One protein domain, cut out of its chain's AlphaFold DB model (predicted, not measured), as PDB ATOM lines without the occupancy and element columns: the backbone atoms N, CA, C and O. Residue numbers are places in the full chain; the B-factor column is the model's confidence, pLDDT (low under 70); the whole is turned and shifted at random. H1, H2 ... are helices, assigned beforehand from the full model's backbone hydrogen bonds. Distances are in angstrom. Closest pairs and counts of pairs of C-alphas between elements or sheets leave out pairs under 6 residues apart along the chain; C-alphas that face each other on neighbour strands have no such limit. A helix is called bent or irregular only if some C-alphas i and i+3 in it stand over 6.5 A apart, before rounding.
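Overview. This is residues 36 to 152 of the 235 residues of the protein "PMT_2 domain-containing protein" of Acidobacteria bacterium (UniProt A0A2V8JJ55). One long, kinked helix, H3, makes most of the length; H4 folds back along its far part as a helical hairpin, and H5 packs on its nearer part, residues 91 to 98. At the beginning of H3, the crossed helices H1 and H2, with the long loop of residues 53 to 70 that joins them, make a head, while residues 146 to 152, after the short H6, stick out as a loose tail. The printed part has 117 residues with six named helices, H1 to H6 in chain order, and no named strand; the class is all helix. It is only just loose, close to compact, with a radius of gyration of the C-alphas of 16.5 A, and its elongated outline spans 53 by 29 by 24 A.

Along the chain. H3, the longest helix, covers residues 87 to 112 and is 38.2 A long, from C-alpha 87 at (25.691, 9.122, 42.076) to C-alpha 112 at (-2.964, -2.374, 19.548). It has a kink of 32 degrees near residue 94 and is irregular, with C-alphas 90 and 93 7.1 A apart. H4 is residues 115 to 127, 18.4 A, and H5 is residues 129 to 136, 10.9 A. H2 is residues 71 to 83, 18.6 A. H1 is residues 38 to 52, 21.1 A, and begins at C-alpha 38 at (21.781, 20.788, 37.428). H6, residues 140 to 144, 9.0 A, is irregular too, with C-alphas 140 and 143 7.0 A apart.

Arrangement. H3 is the hub, touching four helices, and the helix packing is mostly crossed. H3 and H4 form a helical hairpin at a shallow tilt of 31 degrees, opposite ways; their closest C-alphas are those of Gly 109 and Gly 118, 3.9 A apart. H5 touches H3 at a steep tilt of 47 degrees, opposite ways, with the C-alphas of Ala 95 and Ala 135 closest at 4.7 A. H2 touches H3, with the C-alphas of Gly 79 and Gly 89 closest at 4.4 A. H1 touches H2 about perpendicular, at 73 degrees, with the C-alphas of Ala 46 and Tyr 73 closest at 5.0 A. H1 and H3 only just touch, with 3 pairs of C-alphas within 8 A, the closest being those of Ala 43 and Ala 90 at 5.7 A. H6 touches no helix; it is close to but not clearly touching H2, with the C-alphas of Met 72 and Ser 140 closest at 7.0 A. In H1, H2, H4 and H5 every O i to N i+4 pair is within hydrogen-bond range, in H3 20 of 22, and in H6 0 of 1, beside 1 of 2 O i to N i+3 pairs.

Size, cuts and confidence. The C-alphas farthest apart are those of Gly 62 and Arg 113, 53.0 A. The printed part has no cut. The link from H1 to H2 is long, with a short antiparallel pairing of residues 59 to 60 with 63 to 64; the other links are tight. The mean pLDDT of the printed part is 83.2, and residues 138 to 152 are under 70.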
ATOM      1  N   GLY A  36      27.500  18.627  34.707       81.25
ATOM      2  CA  GLY A  36      26.715  19.839  34.500       81.25
ATOM      3  C   GLY A  36      26.279  20.523  35.803       81.25
ATOM      4  O   GLY A  36      26.607  20.073  36.898       81.25
ATOM      5  N   PRO A  37      25.580  21.664  35.695       80.62
ATOM      6  CA  PRO A  37      25.189  22.462  36.854       80.62
ATOM      7  C   PRO A  37      23.964  21.903  37.587       80.62
ATOM      8  O   PRO A  37      23.813  22.152  38.780       80.62
ATOM      9  N   ASP A  38      23.093  21.165  36.898       84.25
ATOM     10  CA  ASP A  38      21.781  20.788  37.428       84.25
ATOM     11  C   ASP A  38      21.799  19.449  38.177       84.25
ATOM     12  O   ASP A  38      21.233  19.356  39.268       84.25
ATOM     13  N   GLU A  39      22.518  18.438  37.670       83.94
ATOM     14  CA  GLU A  39      22.682  17.144  38.348       83.94
ATOM     15  C   GLU A  39      23.170  17.276  39.808       83.94
ATOM     16  O   GLU A  39      22.496  16.752  40.704       83.94
ATOM     17  N   PRO A  40      24.273  18.001  40.109       88.38
ATOM     18  CA  PRO A  40      24.745  18.157  41.483       88.38
ATOM     19  C   PRO A  40      23.779  18.964  42.354       88.38
ATOM     20  O   PRO A  40      23.702  18.713  43.555       88.38
ATOM     21  N   ARG A  41      22.998  19.891  41.782       89.31
ATOM     22  CA  ARG A  41      21.984  20.648  42.534       89.31
ATOM     23  C   ARG A  41      20.844  19.744  42.991       89.31
ATOM     24  O   ARG A  41      20.507  19.761  44.172       89.31
ATOM     25  N   TYR A  42      20.283  18.925  42.097       88.81
ATOM     26  CA  TYR A  42      19.235  17.961  42.466       88.81
ATOM     27  C   TYR A  42      19.734  16.964  43.507       88.81
ATOM     28  O   TYR A  42      19.042  16.692  44.491       88.81
ATOM     29  N   ALA A  43      20.959  16.476  43.316       90.38
ATOM     30  CA  ALA A  43      21.610  15.565  44.239       90.38
ATOM     31  C   ALA A  43      21.822  16.188  45.628       90.38
ATOM     32  O   ALA A  43      21.556  15.521  46.632       90.38
ATOM     33  N   ALA A  44      22.255  17.451  45.697       91.69
ATOM     34  CA  ALA A  44      22.478  18.176  46.945       91.69
ATOM     35  C   ALA A  44      21.169  18.467  47.689       91.69
ATOM     36  O   ALA A  44      21.092  18.192  48.885       91.69
ATOM     37  N   ILE A  45      20.129  18.931  46.989       92.12
ATOM     38  CA  ILE A  45      18.813  19.205  47.592       92.12
ATOM     39  C   ILE A  45      18.222  17.922  48.178       92.12
ATOM     40  O   ILE A  45      17.801  17.899  49.332       92.12
ATOM     41  N   ALA A  46      18.237  16.826  47.415       92.25
ATOM     42  CA  ALA A  46      17.741  15.542  47.902       92.25
ATOM     43  C   ALA A  46      18.556  15.023  49.102       92.25
ATOM     44  O   ALA A  46      17.992  14.435  50.023       92.25
ATOM     45  N   ARG A  47      19.872  15.280  49.133       93.00
ATOM     46  CA  ARG A  47      20.725  14.945  50.281       93.00
ATOM     47  C   ARG A  47      20.355  15.775  51.511       93.00
ATOM     48  O   ARG A  47      20.217  15.209  52.590       93.00
ATOM     49  N   GLU A  48      20.181  17.088  51.360       93.50
ATOM     50  CA  GLU A  48      19.776  17.981  52.453       93.50
ATOM     51  C   GLU A  48      18.403  17.599  53.011       93.50
ATOM     52  O   GLU A  48      18.270  17.479  54.224       93.50
ATOM     53  N   MET A  49      17.421  17.317  52.151       92.44
ATOM     54  CA  MET A  49      16.080  16.878  52.565       92.44
ATOM     55  C   MET A  49      16.104  15.553  53.335       92.44
ATOM     56  O   MET A  49      15.350  15.368  54.290       92.44
ATOM     57  N   LEU A  50      16.973  14.622  52.933       93.38
ATOM     58  CA  LEU A  50      17.121  13.340  53.616       93.38
ATOM     59  C   LEU A  50      17.802  13.487  54.984       93.38
ATOM     60  O   LEU A  50      17.419  12.790  55.920       93.38
ATOM     61  N   MET A  51      18.773  14.399  55.102       92.19
ATOM     62  CA  MET A  51      19.477  14.685  56.359       92.19
ATOM     63  C   MET A  51      18.640  15.515  57.340       92.19
ATOM     64  O   MET A  51      18.707  15.277  58.542       92.19
ATOM     65  N   SER A  52      17.862  16.486  56.852       91.56
ATOM     66  CA  SER A  52      17.010  17.333  57.696       91.56
ATOM     67  C   SER A  52      15.724  16.634  58.132       91.56
ATOM     68  O   SER A  52      15.182  16.958  59.183       91.56
ATOM     69  N   GLY A  53      15.217  15.692  57.329       90.88
ATOM     70  CA  GLY A  53      13.893  15.093  57.515       90.88
ATOM     71  C   GLY A  53      12.737  15.989  57.053       90.88
ATOM     72  O   GLY A  53      11.586  15.547  57.048       90.88
ATOM     73  N   ASP A  54      13.030  17.210  56.599       90.69
ATOM     74  CA  ASP A  54      12.050  18.172  56.097       90.69
ATOM     75  C   ASP A  54      11.803  17.954  54.599       90.69
ATOM     76  O   ASP A  54      12.400  18.595  53.733       90.69
ATOM     77  N   TYR A  55      10.866  17.061  54.270       90.00
ATOM     78  CA  TYR A  55      10.519  16.758  52.874       90.00
ATOM     79  C   TYR A  55       9.632  17.821  52.199       90.00
ATOM     80  O   TYR A  55       9.365  17.721  51.001       90.00
ATOM     81  N   ILE A  56       9.153  18.818  52.948       90.38
ATOM     82  CA  ILE A  56       8.229  19.850  52.449       90.38
ATOM     83  C   ILE A  56       8.997  21.020  51.825       90.38
ATOM     84  O   ILE A  56       8.630  21.498  50.754       90.38
ATOM     85  N   THR A  57      10.061  21.480  52.486       90.81
ATOM     86  CA  THR A  57      10.837  22.649  52.059       90.81
ATOM     87  C   THR A  57      12.191  22.213  51.497       90.81
ATOM     88  O   THR A  57      13.113  22.006  52.290       90.81
ATOM     89  N   PRO A  58      12.348  22.072  50.167       91.38
ATOM     90  CA  PRO A  58      13.657  21.841  49.566       91.38
ATOM     91  C   PRO A  58      14.593  23.007  49.887       91.38
ATOM     92  O   PRO A  58      14.227  24.176  49.739       91.38
ATOM     93  N   ARG A  59      15.806  22.683  50.336       91.19
ATOM     94  CA  ARG A  59      16.866  23.654  50.605       91.19
ATOM     95  C   ARG A  59      18.100  23.305  49.786       91.19
ATOM     96  O   ARG A  59      18.360  22.134  49.520       91.19
ATOM     97  N   LEU A  60      18.802  24.342  49.353       91.12
ATOM     98  CA  LEU A  60      20.094  24.259  48.697       91.12
ATOM     99  C   LEU A  60      21.048  25.177  49.463       91.12
ATOM    100  O   LEU A  60      20.828  26.391  49.525       91.12
ATOM    101  N   TYR A  61      22.076  24.602  50.082       89.00
ATOM    102  CA  TYR A  61      23.041  25.327  50.914       89.00
ATOM    103  C   TYR A  61      22.369  26.151  52.027       89.00
ATOM    104  O   TYR A  61      22.774  27.273  52.325       89.00
ATOM    105  N   GLY A  62      21.299  25.610  52.621       87.50
ATOM    106  CA  GLY A  62      20.540  26.270  53.690       87.50
ATOM    107  C   GLY A  62      19.519  27.316  53.231       87.50
ATOM    108  O   GLY A  62      18.716  27.766  54.049       87.50
ATOM    109  N   THR A  63      19.478  27.663  51.941       90.56
ATOM    110  CA  THR A  63      18.462  28.570  51.378       90.56
ATOM    111  C   THR A  63      17.288  27.782  50.784       90.56
ATOM    112  O   THR A  63      17.521  26.754  50.147       90.56
ATOM    113  N   PRO A  64      16.021  28.194  50.989       90.81
ATOM    114  CA  PRO A  64      14.874  27.506  50.399       90.81
ATOM    115  C   PRO A  64      14.855  27.667  48.871       90.81
ATOM    116  O   PRO A  64      14.984  28.779  48.362       90.81
ATOM    117  N   TRP A  65      14.665  26.564  48.141       86.94
ATOM    118  CA  TRP A  65      14.754  26.522  46.676       86.94
ATOM    119  C   TRP A  65      13.464  25.995  46.032       86.94
ATOM    120  O   TRP A  65      13.266  24.788  45.906       86.94
ATOM    121  N   PHE A  66      12.587  26.901  45.588       86.94
ATOM    122  CA  PHE A  66      11.256  26.577  45.048       86.94
ATOM    123  C   PHE A  66      11.126  26.809  43.536       86.94
ATOM    124  O   PHE A  66      10.152  27.396  43.073       86.94
ATOM    125  N   GLU A  67      12.096  26.366  42.740       83.56
ATOM    126  CA  GLU A  67      11.968  26.468  41.279       83.56
ATOM    127  C   GLU A  67      11.105  25.361  40.665       83.56
ATOM    128  O   GLU A  67      10.414  25.592  39.676       83.56
ATOM    129  N   LYS A  68      11.170  24.142  41.220       81.81
ATOM    130  CA  LYS A  68      10.541  22.938  40.652       81.81
ATOM    131  C   LYS A  68       9.740  22.182  41.715       81.81
ATOM    132  O   LYS A  68      10.070  22.274  42.901       81.81
ATOM    133  N   PRO A  69       8.687  21.437  41.328       85.69
ATOM    134  CA  PRO A  69       7.872  20.695  42.283       85.69
ATOM    135  C   PRO A  69       8.688  19.617  43.018       85.69
ATOM    136  O   PRO A  69       9.603  19.023  42.440       85.69
ATOM    137  N   PRO A  70       8.334  19.293  44.279       86.81
ATOM    138  CA  PRO A  70       9.181  18.481  45.150       86.81
ATOM    139  C   PRO A  70       9.254  16.995  44.780       86.81
ATOM    140  O   PRO A  70      10.079  16.260  45.319       86.81
ATOM    141  N   LEU A  71       8.414  16.544  43.846       88.38
ATOM    142  CA  LEU A  71       8.275  15.133  43.491       88.38
ATOM    143  C   LEU A  71       9.596  14.505  43.024       88.38
ATOM    144  O   LEU A  71       9.905  13.372  43.389       88.38
ATOM    145  N   MET A  72      10.404  15.254  42.273       84.44
ATOM    146  CA  MET A  72      11.726  14.798  41.836       84.44
ATOM    147  C   MET A  72      12.678  14.580  43.008       84.44
ATOM    148  O   MET A  72      13.363  13.559  43.066       84.44
ATOM    149  N   TYR A  73      12.683  15.499  43.976       89.69
ATOM    150  CA  TYR A  73      13.529  15.370  45.158       89.69
ATOM    151  C   TYR A  73      13.101  14.185  46.018       89.69
ATOM    152  O   TYR A  73      13.958  13.477  46.535       89.69
ATOM    153  N   TRP A  74      11.798  13.905  46.130       91.50
ATOM    154  CA  TRP A  74      11.308  12.726  46.851       91.50
ATOM    155  C   TRP A  74      11.750  11.421  46.195       91.50
ATOM    156  O   TRP A  74      12.209  10.515  46.889       91.50
ATOM    157  N   LEU A  75      11.666  11.332  44.868       90.94
ATOM    158  CA  LEU A  75      12.142  10.164  44.132       90.94
ATOM    159  C   LEU A  75      13.661   9.975  44.284       90.94
ATOM    160  O   LEU A  75      14.116   8.853  44.508       90.94
ATOM    161  N   ALA A  76      14.438  11.062  44.259       90.50
ATOM    162  CA  ALA A  76      15.872  11.023  44.547       90.50
ATOM    163  C   ALA A  76      16.167  10.634  46.010       90.50
ATOM    164  O   ALA A  76      17.061   9.830  46.261       90.50
ATOM    165  N   CYS A  77      15.374  11.107  46.980       92.44
ATOM    166  CA  CYS A  77      15.474  10.683  48.381       92.44
ATOM    167  C   CYS A  77      15.239   9.175  48.530       92.44
ATOM    168  O   CYS A  77      15.942   8.518  49.293       92.44
ATOM    169  N   VAL A  78      14.267   8.607  47.806       92.69
ATOM    170  CA  VAL A  78      14.038   7.153  47.784       92.69
ATOM    171  C   VAL A  78      15.247   6.428  47.191       92.69
ATOM    172  O   VAL A  78      15.701   5.446  47.775       92.69
ATOM    173  N   GLY A  79      15.819   6.938  46.096       91.31
ATOM    174  CA  GLY A  79      17.060   6.413  45.522       91.31
ATOM    175  C   GLY A  79      18.215   6.397  46.529       91.31
ATOM    176  O   GLY A  79      18.871   5.370  46.702       91.31
ATOM    177  N   TYR A  80      18.397   7.480  47.285       93.44
ATOM    178  CA  TYR A  80      19.402   7.552  48.348       93.44
ATOM    179  C   TYR A  80      19.130   6.631  49.536       93.44
ATOM    180  O   TYR A  80      20.076   6.102  50.115       93.44
ATOM    181  N   LYS A  81      17.865   6.383  49.897       93.06
ATOM    182  CA  LYS A  81      17.531   5.395  50.939       93.06
ATOM    183  C   LYS A  81      17.879   3.966  50.523       93.06
ATOM    184  O   LYS A  81      18.197   3.160  51.388       93.06
ATOM    185  N   LEU A  82      17.804   3.651  49.227       91.38
ATOM    186  CA  LEU A  82      18.053   2.306  48.703       91.38
ATOM    187  C   LEU A  82      19.539   2.031  48.429       91.38
ATOM    188  O   LEU A  82      20.025   0.955  48.761       91.38
ATOM    189  N   PHE A  83      20.257   2.988  47.830       88.56
ATOM    190  CA  PHE A  83      21.643   2.804  47.360       88.56
ATOM    191  C   PHE A  83      22.689   3.580  48.171       88.56
ATOM    192  O   PHE A  83      23.882   3.518  47.865       88.56
ATOM    193  N   GLY A  84      22.254   4.322  49.189       89.69
ATOM    194  CA  GLY A  84      23.090   5.285  49.897       89.69
ATOM    195  C   GLY A  84      23.292   6.581  49.107       89.69
ATOM    196  O   GLY A  84      22.788   6.757  47.994       89.69
ATOM    197  N   ILE A  85      24.035   7.513  49.702       88.88
ATOM    198  CA  ILE A  85      24.353   8.815  49.100       88.88
ATOM    199  C   ILE A  85      25.484   8.617  48.088       88.88
ATOM    200  O   ILE A  85      26.649   8.819  48.407       88.88
ATOM    201  N   ASN A  86      25.109   8.193  46.884       90.56
ATOM    202  CA  ASN A  86      25.992   7.962  45.744       90.56
ATOM    203  C   ASN A  86      25.341   8.508  44.464       90.56
ATOM    204  O   ASN A  86      24.121   8.684  44.395       90.56
ATOM    205  N   GLU A  87      26.128   8.683  43.409       88.50
ATOM    206  CA  GLU A  87      25.691   9.122  42.076       88.50
ATOM    207  C   GLU A  87      24.614   8.189  41.504       88.50
ATOM    208  O   GLU A  87      23.613   8.638  40.939       88.50
ATOM    209  N   ALA A  88      24.773   6.881  41.728       87.62
ATOM    210  CA  ALA A  88      23.792   5.877  41.331       87.62
ATOM    211  C   ALA A  88      22.435   6.082  42.026       87.62
ATOM    212  O   ALA A  88      21.393   5.921  41.393       87.62
ATOM    213  N   GLY A  89      22.433   6.490  43.300       87.62
ATOM    214  CA  GLY A  89      21.210   6.781  44.050       87.62
ATOM    215  C   GLY A  89      20.476   8.013  43.515       87.62
ATOM    216  O   GLY A  89      19.249   7.999  43.422       87.62
ATOM    217  N   ALA A  90      21.217   9.038  43.081       88.81
ATOM    218  CA  ALA A  90      20.646  10.243  42.479       88.81
ATOM    219  C   ALA A  90      20.007   9.973  41.103       88.81
ATOM    220  O   ALA A  90      18.976  10.560  40.773       88.81
ATOM    221  N   ARG A  91      20.600   9.070  40.308       87.81
ATOM    222  CA  ARG A  91      20.143   8.716  38.948       87.81
ATOM    223  C   ARG A  91      19.131   7.573  38.900       87.81
ATOM    224  O   ARG A  91      18.415   7.432  37.909       87.81
ATOM    225  N   PHE A  92      19.027   6.784  39.969       89.38
ATOM    226  CA  PHE A  92      18.062   5.694  40.101       89.38
ATOM    227  C   PHE A  92      16.627   6.052  39.664       89.38
ATOM    228  O   PHE A  92      16.050   5.288  38.885       89.38
ATOM    229  N   PRO A  93      16.024   7.182  40.096       89.06
ATOM    230  CA  PRO A  93      14.659   7.509  39.690       89.06
ATOM    231  C   PRO A  93      14.510   7.759  38.181       89.06
ATOM    232  O   PRO A  93      13.475   7.401  37.615       89.06
ATOM    233  N   SER A  94      15.535   8.296  37.513       88.62
ATOM    234  CA  SER A  94      15.540   8.506  36.058       88.62
ATOM    235  C   SER A  94      15.593   7.182  35.298       88.62
ATOM    236  O   SER A  94      14.769   6.941  34.412       88.62
ATOM    237  N   ALA A  95      16.491   6.276  35.702       89.69
ATOM    238  CA  ALA A  95      16.597   4.935  35.123       89.69
ATOM    239  C   ALA A  95      15.298   4.125  35.308       89.69
ATOM    240  O   ALA A  95      14.835   3.423  34.399       89.69
ATOM    241  N   LEU A  96      14.656   4.270  36.472       90.44
ATOM    242  CA  LEU A  96      13.365   3.653  36.767       90.44
ATOM    243  C   LEU A  96      12.247   4.231  35.885       90.44
ATOM    244  O   LEU A  96      11.472   3.466  35.306       90.44
ATOM    245  N   GLY A  97      12.191   5.555  35.714       89.25
ATOM    246  CA  GLY A  97      11.236   6.215  34.820       89.25
ATOM    247  C   GLY A  97      11.375   5.757  33.364       89.25
ATOM    248  O   GLY A  97      10.380   5.387  32.735       89.25
ATOM    249  N   ALA A  98      12.608   5.683  32.856       89.12
ATOM    250  CA  ALA A  98      12.894   5.183  31.512       89.12
ATOM    251  C   ALA A  98      12.424   3.729  31.328       89.12
ATOM    252  O   ALA A  98      11.766   3.394  30.340       89.12
ATOM    253  N   THR A  99      12.682   2.877  32.323       91.19
ATOM    254  CA  THR A  99      12.239   1.476  32.326       91.19
ATOM    255  C   THR A  99      10.712   1.372  32.258       91.19
ATOM    256  O   THR A  99      10.176   0.642  31.423       91.19
ATOM    257  N   ILE A 100       9.991   2.149  33.076       92.00
ATOM    258  CA  ILE A 100       8.518   2.186  33.065       92.00
ATOM    259  C   ILE A 100       7.989   2.616  31.692       92.00
ATOM    260  O   ILE A 100       7.053   2.000  31.179       92.00
ATOM    261  N   CYS A 101       8.591   3.630  31.069       90.94
ATOM    262  CA  CYS A 101       8.201   4.084  29.735       90.94
ATOM    263  C   CYS A 101       8.361   2.987  28.668       90.94
ATOM    264  O   CYS A 101       7.451   2.795  27.859       90.94
ATOM    265  N   VAL A 102       9.455   2.217  28.691       91.06
ATOM    266  CA  VAL A 102       9.658   1.087  27.761       91.06
ATOM    267  C   VAL A 102       8.572   0.022  27.947       91.06
ATOM    268  O   VAL A 102       7.965  -0.425  26.968       91.06
ATOM    269  N   PHE A 103       8.251  -0.339  29.194       92.75
ATOM    270  CA  PHE A 103       7.162  -1.280  29.481       92.75
ATOM    271  C   PHE A 103       5.792  -0.746  29.066       92.75
ATOM    272  O   PHE A 103       4.956  -1.509  28.574       92.75
ATOM    273  N   PHE A 104       5.559   0.555  29.219       92.25
ATOM    274  CA  PHE A 104       4.321   1.195  28.793       92.25
ATOM    275  C   PHE A 104       4.150   1.142  27.269       92.25
ATOM    276  O   PHE A 104       3.062   0.820  26.782       92.25
ATOM    277  N   VAL A 105       5.224   1.370  26.506       91.00
ATOM    278  CA  VAL A 105       5.216   1.235  25.039       91.00
ATOM    279  C   VAL A 105       4.999  -0.217  24.615       91.00
ATOM    280  O   VAL A 105       4.163  -0.472  23.743       91.00
ATOM    281  N   TYR A 106       5.651  -1.178  25.275       91.69
ATOM    282  CA  TYR A 106       5.395  -2.603  25.052       91.69
ATOM    283  C   TYR A 106       3.919  -2.961  25.295       91.69
ATOM    284  O   TYR A 106       3.282  -3.611  24.459       91.69
ATOM    285  N   TRP A 107       3.349  -2.500  26.412       90.75
ATOM    286  CA  TRP A 107       1.956  -2.755  26.773       90.75
ATOM    287  C   TRP A 107       0.976  -2.145  25.764       90.75
ATOM    288  O   TRP A 107       0.036  -2.822  25.333       90.75
ATOM    289  N   CYS A 108       1.226  -0.910  25.323       90.62
ATOM    290  CA  CYS A 108       0.445  -0.252  24.277       90.62
ATOM    291  C   CYS A 108       0.532  -1.005  22.940       90.62
ATOM    292  O   CYS A 108      -0.500  -1.313  22.340       90.62
ATOM    293  N   GLY A 109       1.737  -1.370  22.492       89.25
ATOM    294  CA  GLY A 109       1.943  -2.104  21.238       89.25
ATOM    295  C   GLY A 109       1.262  -3.476  21.240       89.25
ATOM    296  O   GLY A 109       0.590  -3.843  20.272       89.25
ATOM    297  N   ARG A 110       1.332  -4.187  22.373       87.19
ATOM    298  CA  ARG A 110       0.634  -5.461  22.597       87.19
ATOM    299  C   ARG A 110      -0.890  -5.313  22.530       87.19
ATOM    300  O   ARG A 110      -1.558  -6.209  22.024       87.19
ATOM    301  N   ARG A 111      -1.451  -4.222  23.066       87.38
ATOM    302  CA  ARG A 111      -2.903  -3.950  23.050       87.38
ATOM    303  C   ARG A 111      -3.413  -3.559  21.664       87.38
ATOM    304  O   ARG A 111      -4.556  -3.870  21.343       87.38
ATOM    305  N   LEU A 112      -2.589  -2.875  20.871       87.69
ATOM    306  CA  LEU A 112      -2.964  -2.374  19.548       87.69
ATOM    307  C   LEU A 112      -2.886  -3.447  18.457       87.69
ATOM    308  O   LEU A 112      -3.722  -3.441  17.551       87.69
ATOM    309  N   ARG A 113      -1.893  -4.346  18.521       86.50
ATOM    310  CA  ARG A 113      -1.757  -5.459  17.570       86.50
ATOM    311  C   ARG A 113      -1.310  -6.759  18.218       86.50
ATOM    312  O   ARG A 113      -2.152  -7.596  18.518       86.50
ATOM    313  N   ASP A 114      -0.005  -6.920  18.416       86.06
ATOM    314  CA  ASP A 114       0.611  -8.200  18.762       86.06
ATOM    315  C   ASP A 114       1.814  -8.014  19.689       86.06
ATOM    316  O   ASP A 114       2.455  -6.959  19.713       86.06
ATOM    317  N   ALA A 115       2.154  -9.073  20.431       86.69
ATOM    318  CA  ALA A 115       3.284  -9.081  21.359       86.69
ATOM    319  C   ALA A 115       4.628  -8.819  20.656       86.69
ATOM    320  O   ALA A 115       5.465  -8.102  21.197       86.69
ATOM    321  N   SER A 116       4.807  -9.331  19.434       87.06
ATOM    322  CA  SER A 116       6.025  -9.139  18.639       87.06
ATOM    323  C   SER A 116       6.242  -7.676  18.256       87.06
ATOM    324  O   SER A 116       7.363  -7.178  18.310       87.06
ATOM    325  N   ILE A 117       5.164  -6.963  17.912       88.56
ATOM    326  CA  ILE A 117       5.248  -5.551  17.531       88.56
ATOM    327  C   ILE A 117       5.488  -4.676  18.765       88.56
ATOM    328  O   ILE A 117       6.298  -3.755  18.713       88.56
ATOM    329  N   GLY A 118       4.841  -4.996  19.893       89.06
ATOM    330  CA  GLY A 118       5.133  -4.344  21.170       89.06
ATOM    331  C   GLY A 118       6.589  -4.530  21.603       89.06
ATOM    332  O   GLY A 118       7.207  -3.581  22.077       89.06
ATOM    333  N   PHE A 119       7.156  -5.726  21.403       91.31
ATOM    334  CA  PHE A 119       8.565  -5.994  21.698       91.31
ATOM    335  C   PHE A 119       9.495  -5.157  20.821       91.31
ATOM    336  O   PHE A 119      10.355  -4.460  21.350       91.31
ATOM    337  N   LEU A 120       9.280  -5.158  19.502       91.94
ATOM    338  CA  LEU A 120      10.106  -4.381  18.578       91.94
ATOM    339  C   LEU A 120      10.039  -2.876  18.883       91.94
ATOM    340  O   LEU A 120      11.071  -2.214  18.908       91.94
ATOM    341  N   ALA A 121       8.850  -2.344  19.186       91.88
ATOM    342  CA  ALA A 121       8.682  -0.945  19.578       91.88
ATOM    343  C   ALA A 121       9.435  -0.603  20.878       91.88
ATOM    344  O   ALA A 121      10.074   0.446  20.958       91.88
ATOM    345  N   GLY A 122       9.397  -1.493  21.877       90.94
ATOM    346  CA  GLY A 122      10.138  -1.325  23.129       90.94
ATOM    347  C   GLY A 122      11.656  -1.359  22.933       90.94
ATOM    348  O   GLY A 122      12.357  -0.511  23.481       90.94
ATOM    349  N   VAL A 123      12.158  -2.287  22.109       92.62
ATOM    350  CA  VAL A 123      13.588  -2.383  21.769       92.62
ATOM    351  C   VAL A 123      14.061  -1.128  21.048       92.62
ATOM    352  O   VAL A 123      15.052  -0.531  21.459       92.62
ATOM    353  N   ILE A 124      13.320  -0.677  20.036       93.62
ATOM    354  CA  ILE A 124      13.660   0.535  19.285       93.62
ATOM    355  C   ILE A 124      13.738   1.748  20.215       93.62
ATOM    356  O   ILE A 124      14.723   2.484  20.165       93.62
ATOM    357  N   LEU A 125      12.749   1.925  21.101       91.62
ATOM    358  CA  LEU A 125      12.759   3.019  22.072       91.62
ATOM    359  C   LEU A 125      13.978   2.941  22.998       91.62
ATOM    360  O   LEU A 125      14.668   3.940  23.174       91.62
ATOM    361  N   ALA A 126      14.266   1.761  23.552       89.94
ATOM    362  CA  ALA A 126      15.376   1.573  24.484       89.94
ATOM    363  C   ALA A 126      16.752   1.798  23.835       89.94
ATOM    364  O   ALA A 126      17.662   2.294  24.492       89.94
ATOM    365  N   THR A 127      16.902   1.463  22.550       91.56
ATOM    366  CA  THR A 127      18.149   1.675  21.790       91.56
ATOM    367  C   THR A 127      18.306   3.091  21.232       91.56
ATOM    368  O   THR A 127      19.375   3.434  20.730       91.56
ATOM    369  N   SER A 128      17.265   3.926  21.301       91.81
ATOM    370  CA  SER A 128      17.342   5.307  20.829       91.81
ATOM    371  C   SER A 128      18.305   6.109  21.699       91.81
ATOM    372  O   SER A 128      18.128   6.203  22.914       91.81
ATOM    373  N   ILE A 129      19.309   6.730  21.076       87.50
ATOM    374  CA  ILE A 129      20.373   7.443  21.795       87.50
ATOM    375  C   ILE A 129      19.833   8.588  22.661       87.50
ATOM    376  O   ILE A 129      20.316   8.805  23.768       87.50
ATOM    377  N   GLY A 130      18.786   9.275  22.192       83.88
ATOM    378  CA  GLY A 130      18.131  10.328  22.964       83.88
ATOM    379  C   GLY A 130      17.476   9.768  24.222       83.88
ATOM    380  O   GLY A 130      17.637  10.323  25.302       83.88
ATOM    381  N   PHE A 131      16.796   8.626  24.106       85.75
ATOM    382  CA  PHE A 131      16.143   7.975  25.240       85.75
ATOM    383  C   PHE A 131      17.153   7.410  26.245       85.75
ATOM    384  O   PHE A 131      16.954   7.528  27.451       85.75
ATOM    385  N   PHE A 132      18.267   6.867  25.751       85.50
ATOM    386  CA  PHE A 132      19.391   6.470  26.591       85.50
ATOM    387  C   PHE A 132      19.942   7.671  27.371       85.50
ATOM    388  O   PHE A 132      20.050   7.598  28.587       85.50
ATOM    389  N   ALA A 133      20.188   8.813  26.722       83.12
ATOM    390  CA  ALA A 133      20.651  10.020  27.413       83.12
ATOM    391  C   ALA A 133      19.674  10.493  28.510       83.12
ATOM    392  O   ALA A 133      20.109  10.829  29.611       83.12
ATOM    393  N   PHE A 134      18.360  10.438  28.257       80.12
ATOM    394  CA  PHE A 134      17.334  10.764  29.260       80.12
ATOM    395  C   PHE A 134      17.335   9.832  30.478       80.12
ATOM    396  O   PHE A 134      16.967  10.258  31.568       80.12
ATOM    397  N   ALA A 135      17.733   8.569  30.319       81.81
ATOM    398  CA  ALA A 135      17.819   7.638  31.441       81.81
ATOM    399  C   ALA A 135      18.997   7.960  32.382       81.81
ATOM    400  O   ALA A 135      18.901   7.704  33.582       81.81
ATOM    401  N   PHE A 136      20.086   8.531  31.849       76.56
ATOM    402  CA  PHE A 136      21.313   8.829  32.601       76.56
ATOM    403  C   PHE A 136      21.324  10.224  33.223       76.56
ATOM    404  O   PHE A 136      21.886  10.400  34.304       76.56
ATOM    405  N   ILE A 137      20.702  11.201  32.564       70.06
ATOM    406  CA  ILE A 137      20.676  12.584  33.036       70.06
ATOM    407  C   ILE A 137      19.381  12.801  33.830       70.06
ATOM    408  O   ILE A 137      18.295  12.710  33.252       70.06
ATOM    409  N   PRO A 138      19.435  13.102  35.142       62.12
ATOM    410  CA  PRO A 138      18.275  13.525  35.910       62.12
ATOM    411  C   PRO A 138      17.832  14.920  35.461       62.12
ATOM    412  O   PRO A 138      18.133  15.934  36.084       62.12
ATOM    413  N   HIS A 139      17.094  14.965  34.356       64.38
ATOM    414  CA  HIS A 139      16.365  16.148  33.929       64.38
ATOM    415  C   HIS A 139      14.998  16.178  34.613       64.38
ATOM    416  O   HIS A 139      14.240  15.208  34.613       64.38
ATOM    417  N   SER A 140      14.626  17.343  35.130       52.94
ATOM    418  CA  SER A 140      13.277  17.628  35.636       52.94
ATOM    419  C   SER A 140      12.190  17.647  34.554       52.94
ATOM    420  O   SER A 140      11.032  17.934  34.842       52.94
ATOM    421  N   ASP A 141      12.541  17.378  33.303       52.56
ATOM    422  CA  ASP A 141      11.673  17.634  32.155       52.56
ATOM    423  C   ASP A 141      10.717  16.465  31.881       52.56
ATOM    424  O   ASP A 141      10.036  16.426  30.860       52.56
ATOM    425  N   TRP A 142      10.598  15.519  32.817       49.16
ATOM    426  CA  TRP A 142       9.535  14.511  32.839       49.16
ATOM    427  C   TRP A 142       8.134  15.149  32.855       49.16
ATOM    428  O   TRP A 142       7.183  14.479  32.468       49.16
ATOM    429  N   GLU A 143       7.989  16.439  33.193       46.03
ATOM    430  CA  GLU A 143       6.765  17.229  32.968       46.03
ATOM    431  C   GLU A 143       6.395  17.402  31.478       46.03
ATOM    432  O   GLU A 143       5.236  17.675  31.145       46.03
ATOM    433  N   CYS A 144       7.330  17.184  30.550       39.94
ATOM    434  CA  CYS A 144       7.037  17.146  29.117       39.94
ATOM    435  C   CYS A 144       6.379  15.824  28.683       39.94
ATOM    436  O   CYS A 144       5.620  15.823  27.711       39.94
ATOM    437  N   LEU A 145       6.568  14.718  29.417       47.03
ATOM    438  CA  LEU A 145       5.922  13.433  29.110       47.03
ATOM    439  C   LEU A 145       4.385  13.465  29.265       47.03
ATOM    440  O   LEU A 145       3.707  12.957  28.368       47.03
ATOM    441  N   PRO A 146       3.778  14.102  30.292       41.06
ATOM    442  CA  PRO A 146       2.325  14.254  30.368       41.06
ATOM    443  C   PRO A 146       1.761  15.370  29.467       41.06
ATOM    444  O   PRO A 146       0.544  15.436  29.290       41.06
ATOM    445  N   LYS A 147       2.596  16.219  28.843       36.53
ATOM    446  CA  LYS A 147       2.163  17.149  27.774       36.53
ATOM    447  C   LYS A 147       2.131  16.512  26.388       36.53
ATOM    448  O   LYS A 147       1.627  17.130  25.448       36.53
ATOM    449  N   VAL A 148       2.547  15.254  26.258       42.25
ATOM    450  CA  VAL A 148       2.053  14.420  25.169       42.25
ATOM    451  C   VAL A 148       0.590  14.150  25.484       42.25
ATOM    452  O   VAL A 148       0.236  13.241  26.234       42.25
ATOM    453  N   ARG A 149      -0.288  14.989  24.930       30.30
ATOM    454  CA  ARG A 149      -1.707  14.676  24.803       30.30
ATOM    455  C   ARG A 149      -1.772  13.389  23.986       30.30
ATOM    456  O   ARG A 149      -1.868  13.438  22.763       30.30
ATOM    457  N   TRP A 150      -1.735  12.241  24.661       33.53
ATOM    458  CA  TRP A 150      -2.037  10.936  24.092       33.53
ATOM    459  C   TRP A 150      -3.525  10.911  23.778       33.53
ATOM    460  O   TRP A 150      -4.341  10.270  24.440       33.53
ATOM    461  N   ARG A 151      -3.920  11.674  22.759       32.88
ATOM    462  CA  ARG A 151      -5.205  11.470  22.135       32.88
ATOM    463  C   ARG A 151      -5.030  10.223  21.294       32.88
ATOM    464  O   ARG A 151      -4.623  10.301  20.142       32.88
ATOM    465  N   CYS A 152      -5.332   9.073  21.893       36.09
ATOM    466  CA  CYS A 152      -5.608   7.838  21.172       36.09
ATOM    467  C   CYS A 152      -6.824   8.067  20.263       36.09
ATOM    468  O   CYS A 152      -7.931   7.610  20.536       36.09
TER     469      CYS A 152